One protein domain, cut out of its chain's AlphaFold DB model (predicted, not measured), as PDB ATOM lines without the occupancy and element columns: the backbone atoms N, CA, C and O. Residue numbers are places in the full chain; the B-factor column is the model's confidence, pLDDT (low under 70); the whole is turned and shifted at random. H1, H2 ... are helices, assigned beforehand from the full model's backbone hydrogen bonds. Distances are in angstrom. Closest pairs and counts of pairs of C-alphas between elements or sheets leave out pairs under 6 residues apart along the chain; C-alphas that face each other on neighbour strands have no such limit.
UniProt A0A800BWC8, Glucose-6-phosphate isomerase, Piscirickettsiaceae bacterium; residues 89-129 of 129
ATOM      1  N   GLU A  89     -37.377 -36.420 -61.403       94.19
ATOM      2  CA  GLU A  89     -38.440 -37.430 -61.394       94.19
ATOM      3  C   GLU A  89     -37.979 -38.766 -60.811       94.19
ATOM      4  O   GLU A  89     -38.711 -39.392 -60.042       94.19
ATOM      5  N   LEU A  90     -36.745 -39.188 -61.103       92.00
ATOM      6  CA  LEU A  90     -36.197 -40.421 -60.539       92.00
ATOM      7  C   LEU A  90     -36.079 -40.328 -59.012       92.00
ATOM      8  O   LEU A  90     -36.507 -41.239 -58.306       92.00
ATOM      9  N   GLY A  91     -35.565 -39.204 -58.506       92.25
ATOM     10  CA  GLY A  91     -35.426 -38.966 -57.069       92.25
ATOM     11  C   GLY A  91     -36.772 -38.993 -56.344       92.25
ATOM     12  O   GLY A  91     -36.896 -39.665 -55.324       92.25
ATOM     13  N   LYS A  92     -37.804 -38.347 -56.905       94.88
ATOM     14  CA  LYS A  92     -39.169 -38.382 -56.350       94.88
ATOM     15  C   LYS A  92     -39.733 -39.802 -56.284       94.88
ATOM     16  O   LYS A  92     -40.333 -40.169 -55.277       94.88
ATOM     17  N   ARG A  93     -39.534 -40.607 -57.335       93.06
ATOM     18  CA  ARG A  93     -40.006 -42.002 -57.370       93.06
ATOM     19  C   ARG A  93     -39.302 -42.856 -56.324       93.06
ATOM     20  O   ARG A  93     -39.978 -43.528 -55.553       93.06
ATOM     21  N   ILE A  94     -37.972 -42.786 -56.258       93.06
ATOM     22  CA  ILE A  94     -37.183 -43.541 -55.274       93.06
ATOM     23  C   ILE A  94     -37.572 -43.122 -53.855       93.06
ATOM     24  O   ILE A  94     -37.853 -43.984 -53.029       93.06
ATOM     25  N   ALA A  95     -37.663 -41.818 -53.578       94.56
ATOM     26  CA  ALA A  95     -38.077 -41.315 -52.270       94.56
ATOM     27  C   ALA A  95     -39.476 -41.819 -51.872       94.56
ATOM     28  O   ALA A  95     -39.679 -42.196 -50.721       94.56
ATOM     29  N   GLY A  96     -40.415 -41.881 -52.823       94.31
ATOM     30  CA  GLY A  96     -41.739 -42.468 -52.609       94.31
ATOM     31  C   GLY A  96     -41.677 -43.943 -52.202       94.31
ATOM     32  O   GLY A  96     -42.292 -44.324 -51.209       94.31
ATOM     33  N   THR A  97     -40.887 -44.755 -52.912       93.31
ATOM     34  CA  THR A  97     -40.687 -46.177 -52.580       93.31
ATOM     35  C   THR A  97     -40.041 -46.356 -51.207       93.31
ATOM     36  O   THR A  97     -40.520 -47.145 -50.398       93.31
ATOM     37  N   ILE A  98     -38.976 -45.602 -50.912       94.12
ATOM     38  CA  ILE A  98     -38.285 -45.672 -49.617       94.12
ATOM     39  C   ILE A  98     -39.228 -45.280 -48.479       94.12
ATOM     40  O   ILE A  98     -39.260 -45.959 -47.455       94.12
ATOM     41  N   LYS A  99     -40.050 -44.242 -48.670       94.56
ATOM     42  CA  LYS A  99     -41.062 -43.846 -47.688       94.56
ATOM     43  C   LYS A  99     -42.073 -44.969 -47.426       94.56
ATOM     44  O   LYS A  99     -42.335 -45.268 -46.269       94.56
ATOM     45  N   ALA A 100     -42.605 -45.614 -48.466       94.06
ATOM     46  CA  ALA A 100     -43.551 -46.722 -48.301       94.06
ATOM     47  C   ALA A 100     -42.938 -47.912 -47.534       94.06
ATOM     48  O   ALA A 100     -43.624 -48.567 -46.752       94.06
ATOM     49  N   ILE A 101     -41.639 -48.174 -47.716       93.69
ATOM     50  CA  ILE A 101     -40.915 -49.218 -46.974       93.69
ATOM     51  C   ILE A 101     -40.732 -48.843 -45.498       93.69
ATOM     52  O   ILE A 101     -40.849 -49.707 -44.624       93.69
ATOM     53  N   LEU A 102     -40.439 -47.572 -45.212       91.94
ATOM     54  CA  LEU A 102     -40.339 -47.059 -43.842       91.94
ATOM     55  C   LEU A 102     -41.696 -47.105 -43.127       91.94
ATOM     56  O   LEU A 102     -41.767 -47.569 -41.999       91.94
ATOM     57  N   ASP A 103     -42.784 -46.758 -43.817       93.25
ATOM     58  CA  ASP A 103     -44.151 -46.827 -43.280       93.25
ATOM     59  C   ASP A 103     -44.680 -48.278 -43.129       93.25
ATOM     60  O   ASP A 103     -45.843 -48.486 -42.781       93.25
ATOM     61  N   GLY A 104     -43.868 -49.295 -43.446       90.19
ATOM     62  CA  GLY A 104     -44.251 -50.710 -43.373       90.19
ATOM     63  C   GLY A 104     -45.247 -51.159 -44.450       90.19
ATOM     64  O   GLY A 104     -45.804 -52.250 -44.359       90.19
ATOM     65  N   GLN A 105     -45.479 -50.341 -45.477       91.12
ATOM     66  CA  GLN A 105     -46.439 -50.603 -46.556       91.12
ATOM     67  C   GLN A 105     -45.851 -51.468 -47.680       91.12
ATOM     68  O   GLN A 105     -46.598 -52.018 -48.490       91.12
ATOM     69  N   GLN A 106     -44.522 -51.575 -47.751       88.44
ATOM     70  CA  GLN A 106     -43.809 -52.337 -48.771       88.44
ATOM     71  C   GLN A 106     -42.542 -52.989 -48.194       88.44
ATOM     72  O   GLN A 106     -41.920 -52.476 -47.265       88.44
ATOM     73  N   GLU A 107     -42.141 -54.128 -48.756       86.62
ATOM     74  CA  GLU A 107     -40.882 -54.788 -48.401       86.62
ATOM     75  C   GLU A 107     -39.684 -54.152 -49.120       86.62
ATOM     76  O   GLU A 107     -39.791 -53.683 -50.252       86.62
ATOM     77  N   ALA A 108     -38.505 -54.200 -48.491       85.44
ATOM     78  CA  ALA A 108     -37.254 -53.671 -49.047       85.44
ATOM     79  C   ALA A 108     -36.632 -54.547 -50.162       85.44
ATOM     80  O   ALA A 108     -35.462 -54.378 -50.514       85.44
ATOM     81  N   ALA A 109     -37.392 -55.503 -50.704       82.19
ATOM     82  CA  ALA A 109     -36.916 -56.454 -51.697       82.19
ATOM     83  C   ALA A 109     -36.517 -55.742 -53.004       82.19
ATOM     84  O   ALA A 109     -37.285 -54.967 -53.571       82.19
ATOM     85  N   GLY A 110     -35.306 -56.024 -53.494       84.06
ATOM     86  CA  GLY A 110     -34.787 -55.467 -54.750       84.06
ATOM     87  C   GLY A 110     -34.036 -54.135 -54.629       84.06
ATOM     88  O   GLY A 110     -33.562 -53.634 -55.646       84.06
ATOM     89  N   LEU A 111     -33.880 -53.579 -53.421       90.31
ATOM     90  CA  LEU A 111     -32.960 -52.460 -53.177       90.31
ATOM     91  C   LEU A 111     -31.504 -52.938 -53.104       90.31
ATOM     92  O   LEU A 111     -31.241 -54.109 -52.834       90.31
ATOM     93  N   ASP A 112     -30.545 -52.040 -53.321       94.25
ATOM     94  CA  ASP A 112     -29.127 -52.353 -53.153       94.25
ATOM     95  C   ASP A 112     -28.758 -52.576 -51.673       94.25
ATOM     96  O   ASP A 112     -29.460 -52.151 -50.751       94.25
ATOM     97  N   ALA A 113     -27.623 -53.240 -51.444       94.81
ATOM     98  CA  ALA A 113     -27.199 -53.650 -50.109       94.81
ATOM     99  C   ALA A 113     -26.950 -52.472 -49.152       94.81
ATOM    100  O   ALA A 113     -27.221 -52.599 -47.959       94.81
ATOM    101  N   ALA A 114     -26.460 -51.330 -49.650       95.94
ATOM    102  CA  ALA A 114     -26.202 -50.171 -48.803       95.94
ATOM    103  C   ALA A 114     -27.519 -49.546 -48.326       95.94
ATOM    104  O   ALA A 114     -27.668 -49.254 -47.138       95.94
ATOM    105  N   THR A 115     -28.500 -49.421 -49.222       94.88
ATOM    106  CA  THR A 115     -29.831 -48.917 -48.865       94.88
ATOM    107  C   THR A 115     -30.549 -49.855 -47.890       94.88
ATOM    108  O   THR A 115     -31.130 -49.389 -46.911       94.88
ATOM    109  N   GLN A 116     -30.466 -51.175 -48.091       94.06
ATOM    110  CA  GLN A 116     -31.053 -52.147 -47.159       94.06
ATOM    111  C   GLN A 116     -30.405 -52.091 -45.768       94.06
ATOM    112  O   GLN A 116     -31.116 -52.101 -44.763       94.06
ATOM    113  N   ALA A 117     -29.073 -51.993 -45.701       94.88
ATOM    114  CA  ALA A 117     -28.353 -51.886 -44.434       94.88
ATOM    115  C   ALA A 117     -28.742 -50.616 -43.661       94.88
ATOM    116  O   ALA A 117     -28.968 -50.672 -42.454       94.88
ATOM    117  N   ALA A 118     -28.889 -49.485 -44.360       95.38
ATOM    118  CA  ALA A 118     -29.346 -48.240 -43.749       95.38
ATOM    119  C   ALA A 118     -30.784 -48.351 -43.212       95.38
ATOM    120  O   ALA A 118     -31.045 -47.939 -42.086       95.38
ATOM    121  N   LEU A 119     -31.706 -48.949 -43.976       94.06
ATOM    122  CA  LEU A 119     -33.090 -49.171 -43.538       94.06
ATOM    123  C   LEU A 119     -33.172 -50.071 -42.299       94.06
ATOM    124  O   LEU A 119     -33.944 -49.785 -41.387       94.06
ATOM    125  N   ALA A 120     -32.367 -51.135 -42.249       92.50
ATOM    126  CA  ALA A 120     -32.300 -52.016 -41.086       92.50
ATOM    127  C   ALA A 120     -31.791 -51.276 -39.840       92.50
ATOM    128  O   ALA A 120     -32.357 -51.435 -38.761       92.50
ATOM    129  N   GLN A 121     -30.768 -50.429 -39.994       95.38
ATOM    130  CA  GLN A 121     -30.238 -49.629 -38.891       95.38
ATOM    131  C   GLN A 121     -31.248 -48.596 -38.376       95.38
ATOM    132  O   GLN A 121     -31.349 -48.404 -37.169       95.38
ATOM    133  N   ILE A 122     -31.997 -47.949 -39.276       94.69
ATOM    134  CA  ILE A 122     -33.046 -46.991 -38.900       94.69
ATOM    135  C   ILE A 122     -34.128 -47.687 -38.068       94.69
ATOM    136  O   ILE A 122     -34.473 -47.189 -37.003       94.69
ATOM    137  N   ARG A 123     -34.594 -48.865 -38.500       91.06
ATOM    138  CA  ARG A 123     -35.594 -49.647 -37.752       91.06
ATOM    139  C   ARG A 123     -35.096 -50.050 -36.365       91.06
ATOM    140  O   ARG A 123     -35.830 -49.913 -35.399       91.06
ATOM    141  N   ALA A 124     -33.833 -50.469 -36.255       93.88
ATOM    142  CA  ALA A 124     -33.238 -50.791 -34.958       93.88
ATOM    143  C   ALA A 124     -33.253 -49.590 -33.990       93.88
ATOM    144  O   ALA A 124     -33.505 -49.772 -32.807       93.88
ATOM    145  N   TRP A 125     -33.027 -48.367 -34.485       95.31
ATOM    146  CA  TRP A 125     -33.121 -47.157 -33.659       95.31
ATOM    147  C   TRP A 125     -34.554 -46.786 -33.273       95.31
ATOM    148  O   TRP A 125     -34.757 -46.225 -32.201       95.31
ATOM    149  N   GLU A 126     -35.536 -47.066 -34.130       90.56
ATOM    150  CA  GLU A 126     -36.953 -46.833 -33.825       90.56
ATOM    151  C   GLU A 126     -37.474 -47.809 -32.763       90.56
ATOM    152  O   GLU A 126     -38.268 -47.405 -31.922       90.56
ATOM    153  N   ASP A 127     -36.990 -49.053 -32.755       85.88
ATOM    154  CA  ASP A 127     -37.351 -50.068 -31.754       85.88
ATOM    155  C   ASP A 127     -36.711 -49.809 -30.370       85.88
ATOM    156  O   ASP A 127     -37.188 -50.318 -29.352       85.88
ATOM    157  N   GLU A 128     -35.616 -49.042 -30.319       86.12
ATOM    158  CA  GLU A 128     -34.934 -48.630 -29.082       86.12
ATOM    159  C   GLU A 128     -35.575 -47.397 -28.408       86.12
ATOM    160  O   GLU A 128     -35.245 -47.101 -27.253       86.12
ATOM    161  N   ALA A 129     -36.459 -46.679 -29.111       68.81
ATOM    162  CA  ALA A 129     -37.099 -45.432 -28.672       68.81
ATOM    163  C   ALA A 129     -38.483 -45.654 -28.035       68.81
ATOM    164  O   ALA A 129     -38.782 -44.931 -27.052       68.81
TER     165      ALA A 129
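What this domain is: This is residues 89 to 129 of the 129 residues of the protein "Glucose-6-phosphate isomerase" of Piscirickettsiaceae bacterium (UniProt A0A800BWC8). Two helices, H2 and H1, run the same way but are offset along the long axis, with the last residue of H1 near the middle of H2 and a loop, residues 103 to 112, folding back between them. The free start of H1, residues 89 to 96, and the free end, residues 124 to 129, stick out at the two ends of an elongated outline of 34 by 19 by 15 A. The printed part has 41 residues with two named helices, H1 then H2, and no named strand; its class is all helix. It is only just compact, close to loose, with a radius of gyration of the C-alphas of 10.7 A.

How they stand to each other: H2, residues 113 to 127, and H1, residues 89 to 102, are close but not clearly touching; their closest C-alphas, those of Leu 102 and Leu 119, are 7.6 A apart. Their lines stand at a steep tilt of 42 degrees. In both helices every O i to N i+4 pair is within hydrogen-bond range.

Where its parts are: H2 measures 21.3 A, ending at C-alpha 127 (-37.351, -50.068, -31.754). H1 measures 20.1 A, beginning at C-alpha 89 (-38.440, -37.430, -61.394).

The domain as a whole: The C-alphas farthest apart, those of Glu 89 and Glu 128, are 34.4 A apart. The printed part has no cut, and the link is short. Residue 129 has pLDDT under 70.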